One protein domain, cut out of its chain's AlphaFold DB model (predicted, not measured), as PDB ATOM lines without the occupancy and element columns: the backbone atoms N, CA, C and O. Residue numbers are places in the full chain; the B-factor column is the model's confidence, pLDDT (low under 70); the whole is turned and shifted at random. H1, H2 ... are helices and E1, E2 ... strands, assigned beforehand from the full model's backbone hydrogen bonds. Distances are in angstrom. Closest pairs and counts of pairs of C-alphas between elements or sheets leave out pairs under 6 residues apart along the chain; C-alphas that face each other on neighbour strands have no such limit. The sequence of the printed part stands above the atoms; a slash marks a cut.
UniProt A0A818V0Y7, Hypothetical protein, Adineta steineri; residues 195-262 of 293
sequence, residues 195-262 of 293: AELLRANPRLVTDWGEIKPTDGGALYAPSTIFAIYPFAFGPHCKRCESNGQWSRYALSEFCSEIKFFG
ATOM      1  N   ALA A 195    -161.368 136.894  39.565       85.56
ATOM      2  CA  ALA A 195    -160.481 137.022  38.413       85.56
ATOM      3  C   ALA A 195    -160.087 135.673  37.804       85.56
ATOM      4  O   ALA A 195    -159.762 135.637  36.620       85.56
ATOM      5  N   GLU A 196    -160.184 134.563  38.540       83.81
ATOM      6  CA  GLU A 196    -159.915 133.231  37.979       83.81
ATOM      7  C   GLU A 196    -160.942 132.821  36.913       83.81
ATOM      8  O   GLU A 196    -160.669 131.966  36.071       83.81
ATOM      9  N   LEU A 197    -162.117 133.460  36.894       84.31
ATOM     10  CA  LEU A 197    -163.133 133.239  35.861       84.31
ATOM     11  C   LEU A 197    -162.780 133.918  34.527       84.31
ATOM     12  O   LEU A 197    -163.401 133.627  33.496       84.31
ATOM     13  N   LEU A 198    -161.791 134.817  34.514       86.88
ATOM     14  CA  LEU A 198    -161.311 135.448  33.293       86.88
ATOM     15  C   LEU A 198    -160.413 134.485  32.518       86.88
ATOM     16  O   LEU A 198    -159.344 134.077  32.959       86.88
ATOM     17  N   ARG A 199    -160.827 134.156  31.296       83.56
ATOM     18  CA  ARG A 199    -160.029 133.332  30.378       83.56
ATOM     19  C   ARG A 199    -159.006 134.181  29.635       83.56
ATOM     20  O   ARG A 199    -159.203 135.383  29.496       83.56
ATOM     21  N   ALA A 200    -157.979 133.530  29.086       84.00
ATOM     22  CA  ALA A 200    -156.975 134.124  28.195       84.00
ATOM     23  C   ALA A 200    -156.108 135.242  28.812       84.00
ATOM     24  O   ALA A 200    -155.553 136.047  28.070       84.00
ATOM     25  N   ASN A 201    -155.959 135.256  30.144       82.31
ATOM     26  CA  ASN A 201    -155.029 136.111  30.894       82.31
ATOM     27  C   ASN A 201    -155.048 137.591  30.453       82.31
ATOM     28  O   ASN A 201    -154.038 138.101  29.960       82.31
ATOM     29  N   PRO A 202    -156.193 138.285  30.591       88.81
ATOM     30  CA  PRO A 202    -156.280 139.701  30.263       88.81
ATOM     31  C   PRO A 202    -155.387 140.544  31.177       88.81
ATOM     32  O   PRO A 202    -155.031 140.141  32.287       88.81
ATOM     33  N   ARG A 203    -155.087 141.765  30.731       89.06
ATOM     34  CA  ARG A 203    -154.464 142.778  31.592       89.06
ATOM     35  C   ARG A 203    -155.525 143.354  32.517       89.06
ATOM     36  O   ARG A 203    -156.584 143.764  32.046       89.06
ATOM     37  N   LEU A 204    -155.253 143.390  33.813       89.31
ATOM     38  CA  LEU A 204    -156.172 143.933  34.804       89.31
ATOM     39  C   LEU A 204    -155.825 145.389  35.094       89.31
ATOM     40  O   LEU A 204    -154.683 145.711  35.406       89.31
ATOM     41  N   VAL A 205    -156.803 146.280  34.978       88.62
ATOM     42  CA  VAL A 205    -156.602 147.720  35.154       88.62
ATOM     43  C   VAL A 205    -157.658 148.277  36.091       88.62
ATOM     44  O   VAL A 205    -158.847 148.005  35.949       88.62
ATOM     45  N   THR A 206    -157.199 149.065  37.052       85.94
ATOM     46  CA  THR A 206    -158.030 149.868  37.951       85.94
ATOM     47  C   THR A 206    -157.970 151.332  37.529       85.94
ATOM     48  O   THR A 206    -157.161 151.713  36.680       85.94
ATOM     49  N   ASP A 207    -158.759 152.182  38.180       79.75
ATOM     50  CA  ASP A 207    -158.676 153.638  38.005       79.75
ATOM     51  C   ASP A 207    -157.269 154.210  38.258       79.75
ATOM     52  O   ASP A 207    -156.913 155.249  37.702       79.75
ATOM     53  N   TRP A 208    -156.461 153.529  39.077       75.12
ATOM     54  CA  TRP A 208    -155.127 153.967  39.496       75.12
ATOM     55  C   TRP A 208    -153.999 153.421  38.620       75.12
ATOM     56  O   TRP A 208    -152.879 153.929  38.673       75.12
ATOM     57  N   GLY A 209    -154.279 152.391  37.820       82.44
ATOM     58  CA  GLY A 209    -153.296 151.762  36.950       82.44
ATOM     59  C   GLY A 209    -153.475 150.270  36.766       82.44
ATOM     60  O   GLY A 209    -154.403 149.645  37.289       82.44
ATOM     61  N   GLU A 210    -152.573 149.710  35.965       85.38
ATOM     62  CA  GLU A 210    -152.486 148.272  35.757       85.38
ATOM     63  C   GLU A 210    -152.048 147.577  37.043       85.38
ATOM     64  O   GLU A 210    -151.056 147.953  37.668       85.38
ATOM     65  N   ILE A 211    -152.786 146.536  37.402       81.19
ATOM     66  CA  ILE A 211    -152.457 145.650  38.505       81.19
ATOM     67  C   ILE A 211    -152.135 144.276  37.937       81.19
ATOM     68  O   ILE A 211    -152.751 143.811  36.973       81.19
ATOM     69  N   LYS A 212    -151.163 143.590  38.533       69.62
ATOM     70  CA  LYS A 212    -150.989 142.174  38.224       69.62
ATOM     71  C   LYS A 212    -152.080 141.388  38.950       69.62
ATOM     72  O   LYS A 212    -152.388 141.721  40.093       69.62
ATOM     73  N   PRO A 213    -152.605 140.303  38.356       60.59
ATOM     74  CA  PRO A 213    -153.523 139.400  39.052       60.59
ATOM     75  C   PRO A 213    -152.961 138.872  40.383       60.59
ATOM     76  O   PRO A 213    -153.718 138.598  41.305       60.59
ATOM     77  N   THR A 214    -151.632 138.775  40.503       58.91
ATOM     78  CA  THR A 214    -150.925 138.383  41.733       58.91
ATOM     79  C   THR A 214    -150.924 139.449  42.824       58.91
ATOM     80  O   THR A 214    -150.741 139.110  43.988       58.91
ATOM     81  N   ASP A 215    -151.116 140.720  42.465       53.81
ATOM     82  CA  ASP A 215    -150.910 141.858  43.366       53.81
ATOM     83  C   ASP A 215    -152.243 142.387  43.941       53.81
ATOM     84  O   ASP A 215    -152.232 143.141  44.909       53.81
ATOM     85  N   GLY A 216    -153.389 141.991  43.365       50.12
ATOM     86  CA  GLY A 216    -154.720 142.538  43.679       50.12
ATOM     87  C   GLY A 216    -155.710 141.585  44.360       50.12
ATOM     88  O   GLY A 216    -156.861 141.963  44.559       50.12
ATOM     89  N   GLY A 217    -155.291 140.364  44.707       61.47
ATOM     90  CA  GLY A 217    -156.187 139.330  45.231       61.47
ATOM     91  C   GLY A 217    -157.038 138.648  44.150       61.47
ATOM     92  O   GLY A 217    -157.037 139.029  42.978       61.47
ATOM     93  N   ALA A 218    -157.753 137.589  44.536       72.69
ATOM     94  CA  ALA A 218    -158.611 136.824  43.627       72.69
ATOM     95  C   ALA A 218    -159.952 137.524  43.330       72.69
ATOM     96  O   ALA A 218    -160.590 137.212  42.325       72.69
ATOM     97  N   LEU A 219    -160.391 138.454  44.188       85.88
ATOM     98  CA  LEU A 219    -161.742 139.019  44.176       85.88
ATOM     99  C   LEU A 219    -161.728 140.549  44.100       85.88
ATOM    100  O   LEU A 219    -161.118 141.226  44.924       85.88
ATOM    101  N   TYR A 220    -162.494 141.106  43.166       86.75
ATOM    102  CA  TYR A 220    -162.510 142.542  42.892       86.75
ATOM    103  C   TYR A 220    -163.892 143.159  43.057       86.75
ATOM    104  O   TYR A 220    -164.903 142.551  42.711       86.75
ATOM    105  N   ALA A 221    -163.949 144.386  43.572       86.12
ATOM    106  CA  ALA A 221    -165.214 145.080  43.772       86.12
ATOM    107  C   ALA A 221    -165.854 145.513  42.431       86.12
ATOM    108  O   ALA A 221    -165.129 145.871  41.491       86.12
ATOM    109  N   PRO A 222    -167.198 145.540  42.343       87.88
ATOM    110  CA  PRO A 222    -167.916 146.025  41.166       87.88
ATOM    111  C   PRO A 222    -167.436 147.394  40.696       87.88
ATOM    112  O   PRO A 222    -167.180 148.280  41.508       87.88
ATOM    113  N   SER A 223    -167.316 147.563  39.380       84.12
ATOM    114  CA  SER A 223    -166.920 148.819  38.722       84.12
ATOM    115  C   SER A 223    -165.555 149.402  39.122       84.12
ATOM    116  O   SER A 223    -165.231 150.502  38.690       84.12
ATOM    117  N   THR A 224    -164.740 148.697  39.914       85.81
ATOM    118  CA  THR A 224    -163.399 149.174  40.321       85.81
ATOM    119  C   THR A 224    -162.270 148.642  39.442       85.81
ATOM    120  O   THR A 224    -161.151 149.158  39.476       85.81
ATOM    121  N   ILE A 225    -162.561 147.605  38.656       88.94
ATOM    122  CA  ILE A 225    -161.590 146.910  37.824       88.94
ATOM    123  C   ILE A 225    -162.153 146.583  36.443       88.94
ATOM    124  O   ILE A 225    -163.333 146.249  36.276       88.94
ATOM    125  N   PHE A 226    -161.256 146.611  35.467       91.50
ATOM    126  CA  PHE A 226    -161.506 146.244  34.088       91.50
ATOM    127  C   PHE A 226    -160.472 145.219  33.628       91.50
ATOM    128  O   PHE A 226    -159.280 145.338  33.910       91.50
ATOM    129  N   ALA A 227    -160.932 144.214  32.893       92.44
ATOM    130  CA  ALA A 227    -160.077 143.215  32.271       92.44
ATOM    131  C   ALA A 227    -159.951 143.513  30.778       92.44
ATOM    132  O   ALA A 227    -160.928 143.415  30.037       92.44
ATOM    133  N   ILE A 228    -158.753 143.890  30.343       92.69
ATOM    134  CA  ILE A 228    -158.459 144.346  28.988       92.69
ATOM    135  C   ILE A 228    -157.931 143.189  28.148       92.69
ATOM    136  O   ILE A 228    -156.899 142.582  28.448       92.69
ATOM    137  N   TYR A 229    -158.618 142.951  27.041       90.88
ATOM    138  CA  TYR A 229    -158.271 141.980  26.023       90.88
ATOM    139  C   TYR A 229    -157.753 142.695  24.770       90.88
ATOM    140  O   TYR A 229    -158.479 143.507  24.183       90.88
ATOM    141  N   PRO A 230    -156.519 142.408  24.326       87.69
ATOM    142  CA  PRO A 230    -156.023 142.926  23.062       87.69
ATOM    143  C   PRO A 230    -156.646 142.138  21.901       87.69
ATOM    144  O   PRO A 230    -156.409 140.941  21.753       87.69
ATOM    145  N   PHE A 231    -157.418 142.816  21.053       84.62
ATOM    146  CA  PHE A 231    -157.896 142.273  19.780       84.62
ATOM    147  C   PHE A 231    -157.293 143.050  18.605       84.62
ATOM    148  O   PHE A 231    -156.845 144.185  18.757       84.62
ATOM    149  N   ALA A 232    -157.318 142.454  17.408       80.31
ATOM    150  CA  ALA A 232    -156.779 143.069  16.189       80.31
ATOM    151  C   ALA A 232    -157.427 144.427  15.846       80.31
ATOM    152  O   ALA A 232    -156.785 145.281  15.244       80.31
ATOM    153  N   PHE A 233    -158.681 144.633  16.257       84.56
ATOM    154  CA  PHE A 233    -159.453 145.853  15.998       84.56
ATOM    155  C   PHE A 233    -159.443 146.848  17.171       84.56
ATOM    156  O   PHE A 233    -160.211 147.805  17.163       84.56
ATOM    157  N   GLY A 234    -158.587 146.633  18.177       86.06
ATOM    158  CA  GLY A 234    -158.474 147.484  19.363       86.06
ATOM    159  C   GLY A 234    -158.801 146.758  20.676       86.06
ATOM    160  O   GLY A 234    -159.194 145.586  20.672       86.06
ATOM    161  N   PRO A 235    -158.608 147.429  21.824       89.69
ATOM    162  CA  PRO A 235    -158.859 146.831  23.129       89.69
ATOM    163  C   PRO A 235    -160.361 146.616  23.353       89.69
ATOM    164  O   PRO A 235    -161.175 147.483  23.045       89.69
ATOM    165  N   HIS A 236    -160.714 145.461  23.911       93.12
ATOM    166  CA  HIS A 236    -162.053 145.196  24.437       93.12
ATOM    167  C   HIS A 236    -161.939 144.885  25.919       93.12
ATOM    168  O   HIS A 236    -161.026 144.173  26.337       93.12
ATOM    169  N   CYS A 237    -162.865 145.400  26.714       93.12
ATOM    170  CA  CYS A 237    -162.785 145.305  28.159       93.12
ATOM    171  C   CYS A 237    -163.967 144.512  28.690       93.12
ATOM    172  O   CYS A 237    -165.071 144.604  28.161       93.12
ATOM    173  N   LYS A 238    -163.737 143.719  29.734       94.38
ATOM    174  CA  LYS A 238    -164.799 143.234  30.615       94.38
ATOM    175  C   LYS A 238    -164.814 144.075  31.878       94.38
ATOM    176  O   LYS A 238    -163.752 144.457  32.369       94.38
ATOM    177  N   ARG A 239    -166.005 144.327  32.413       92.38
ATOM    178  CA  ARG A 239    -166.202 145.042  33.679       92.38
ATOM    179  C   ARG A 239    -166.738 144.081  34.732       92.38
ATOM    180  O   ARG A 239    -167.504 143.179  34.396       92.38
ATOM    181  N   CYS A 240    -166.341 144.278  35.984       90.81
ATOM    182  CA  CYS A 240    -166.986 143.616  37.111       90.81
ATOM    183  C   CYS A 240    -168.351 144.266  37.393       90.81
ATOM    184  O   CYS A 240    -168.410 145.454  37.714       90.81
ATOM    185  N   GLU A 241    -169.440 143.520  37.230       89.00
ATOM    186  CA  GLU A 241    -170.808 144.007  37.419       89.00
ATOM    187  C   GLU A 241    -171.234 143.968  38.894       89.00
ATOM    188  O   GLU A 241    -170.599 143.339  39.737       89.00
ATOM    189  N   SER A 242    -172.330 144.658  39.226       84.88
ATOM    190  CA  SER A 242    -172.856 144.744  40.598       84.88
ATOM    191  C   SER A 242    -173.306 143.400  41.171       84.88
ATOM    192  O   SER A 242    -173.366 143.245  42.387       84.88
ATOM    193  N   ASN A 243    -173.602 142.426  40.310       80.06
ATOM    194  CA  ASN A 243    -173.902 141.050  40.700       80.06
ATOM    195  C   ASN A 243    -172.635 140.229  41.012       80.06
ATOM    196  O   ASN A 243    -172.754 139.043  41.300       80.06
ATOM    197  N   GLY A 244    -171.434 140.816  40.942       83.62
ATOM    198  CA  GLY A 244    -170.171 140.116  41.180       83.62
ATOM    199  C   GLY A 244    -169.776 139.143  40.072       83.62
ATOM    200  O   GLY A 244    -168.929 138.275  40.288       83.62
ATOM    201  N   GLN A 245    -170.366 139.275  38.883       86.75
ATOM    202  CA  GLN A 245    -169.937 138.566  37.685       86.75
ATOM    203  C   GLN A 245    -169.180 139.507  36.747       86.75
ATOM    204  O   GLN A 245    -169.429 140.710  36.668       86.75
ATOM    205  N   TRP A 246    -168.231 138.949  35.999       90.56
ATOM    206  CA  TRP A 246    -167.649 139.669  34.874       90.56
ATOM    207  C   TRP A 246    -168.669 139.767  33.751       90.56
ATOM    208  O   TRP A 246    -169.316 138.769  33.427       90.56
ATOM    209  N   SER A 247    -168.728 140.925  33.094       91.75
ATOM    210  CA  SER A 247    -169.590 141.125  31.934       91.75
ATOM    211  C   SER A 247    -169.446 139.970  30.939       91.75
ATOM    212  O   SER A 247    -168.338 139.507  30.611       91.75
ATOM    213  N   ARG A 248    -170.588 139.475  30.451       89.50
ATOM    214  CA  ARG A 248    -170.643 138.284  29.588       89.50
ATOM    215  C   ARG A 248    -169.736 138.433  28.368       89.50
ATOM    216  O   ARG A 248    -168.935 137.540  28.072       89.50
ATOM    217  N   TYR A 249    -169.789 139.600  27.733       90.81
ATOM    218  CA  TYR A 249    -168.974 139.960  26.577       90.81
ATOM    219  C   TYR A 249    -167.908 140.994  26.944       90.81
ATOM    220  O   TYR A 249    -168.089 141.792  27.867       90.81
ATOM    221  N   ALA A 250    -166.788 140.951  26.221       92.38
ATOM    222  CA  ALA A 250    -165.803 142.022  26.236       92.38
ATOM    223  C   ALA A 250    -166.231 143.066  25.199       92.38
ATOM    224  O   ALA A 250    -166.396 142.725  24.028       92.38
ATOM    225  N   LEU A 251    -166.429 144.305  25.634       92.19
ATOM    226  CA  LEU A 251    -166.946 145.397  24.814       92.19
ATOM    227  C   LEU A 251    -165.940 146.550  24.786       92.19
ATOM    228  O   LEU A 251    -165.214 146.784  25.757       92.19
ATOM    229  N   SER A 252    -165.871 147.258  23.662       90.56
ATOM    230  CA  SER A 252    -164.961 148.399  23.484       90.56
ATOM    231  C   SER A 252    -165.361 149.594  24.358       90.56
ATOM    232  O   SER A 252    -164.522 150.333  24.867       90.56
ATOM    233  N   GLU A 253    -166.658 149.722  24.609       90.75
ATOM    234  CA  GLU A 253    -167.317 150.770  25.369       90.75
ATOM    235  C   GLU A 253    -166.857 150.751  26.827       90.75
ATOM    236  O   GLU A 253    -166.550 151.799  27.391       90.75
ATOM    237  N   PHE A 254    -166.686 149.561  27.410       90.69
ATOM    238  CA  PHE A 254    -166.170 149.421  28.770       90.69
ATOM    239  C   PHE A 254    -164.722 149.903  28.901       90.69
ATOM    240  O   PHE A 254    -164.323 150.330  29.978       90.69
ATOM    241  N   CYS A 255    -163.935 149.900  27.820       88.31
ATOM    242  CA  CYS A 255    -162.582 150.452  27.866       88.31
ATOM    243  C   CYS A 255    -162.572 151.979  27.969       88.31
ATOM    244  O   CYS A 255    -161.606 152.541  28.481       88.31
ATOM    245  N   SER A 256    -163.625 152.656  27.499       84.69
ATOM    246  CA  SER A 256    -163.714 154.121  27.556       84.69
ATOM    247  C   SER A 256    -163.918 154.663  28.975       84.69
ATOM    248  O   SER A 256    -163.598 155.818  29.243       84.69
ATOM    249  N   GLU A 257    -164.390 153.820  29.901       80.06
ATOM    250  CA  GLU A 257    -164.560 154.158  31.320       80.06
ATOM    251  C   GLU A 257    -163.215 154.197  32.075       80.06
ATOM    252  O   GLU A 257    -163.122 154.771  33.160       80.06
ATOM    253  N   ILE A 258    -162.149 153.637  31.492       81.31
ATOM    254  CA  ILE A 258    -160.835 153.519  32.124       81.31
ATOM    255  C   ILE A 258    -160.079 154.849  32.018       81.31
ATOM    256  O   ILE A 258    -159.483 155.181  30.991       81.31
ATOM    257  N   LYS A 259    -160.031 155.594  33.126       70.62
ATOM    258  CA  LYS A 259    -159.329 156.890  33.221       70.62
ATOM    259  C   LYS A 259    -157.813 156.787  33.040       70.62
ATOM    260  O   LYS A 259    -157.178 157.766  32.653       70.62
ATOM    261  N   PHE A 260    -157.236 155.610  33.287       60.84
ATOM    262  CA  PHE A 260    -155.797 155.367  33.171       60.84
ATOM    263  C   PHE A 260    -155.252 155.545  31.740       60.84
ATOM    264  O   PHE A 260    -154.075 155.849  31.576       60.84
ATOM    265  N   PHE A 261    -156.091 155.453  30.701       57.16
ATOM    266  CA  PHE A 261    -155.691 155.769  29.319       57.16
ATOM    267  C   PHE A 261    -155.723 157.274  28.989       57.16
ATOM    268  O   PHE A 261    -155.682 157.657  27.817       57.16
ATOM    269  N   GLY A 262    -155.791 158.146  30.001       46.00
ATOM    270  CA  GLY A 262    -155.606 159.582  29.830       46.00
ATOM    271  C   GLY A 262    -154.271 159.897  29.144       46.00
ATOM    272  O   GLY A 262    -153.221 159.509  29.643       46.00
TER     273      GLY A 262
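This is residues 195 to 262 of the 293 residues of the protein "Hypothetical protein" of Adineta steineri (UniProt A0A818V0Y7). With little regular structure, two hairpins, E1 with E2 and E3 with E4, join side by side into one twisted antiparallel sheet, order E2 E1 E3 E4, with short H1 over E4. The 68 printed residues, mostly strand by class, have four named strands, then one named helix, holding only 25 residues. The whole is compact, radius of gyration of the C-alphas 10.9 A, spanning 29 by 25 by 21 A.

E1 is residues 203 to 206, from C-alpha 203 at (-154.464, 142.778, 31.592); E2 is 209 to 211. E3, 225 to 231, measures 19.0 A from first to last C-alpha, and E4, 234 to 239, 16.5 A. H1, 252 to 256, ends at C-alpha 256 (-163.714, 154.121, 27.556).

Within hydrogen-bond range are N 211 and O 204 for E2 and E1, 2.9 A; N 205 and O 226 for E1 and E3, 2.9 A; N 229 and O 236 for E3 and E4, 2.8 A. H1 is on the sheet, height 6.3 A; its closest C-alphas to E4 are Ser 252 and His 236, 4.4 A. In H1, 0 of 1 O i to N i+4 and 2 of 2 O i to N i+3 pairs are within range.

The printed part has no cut. E2 to E3 and E4 to H1 are long links. pLDDT is under 70 at 212 to 217 and 260 to 262.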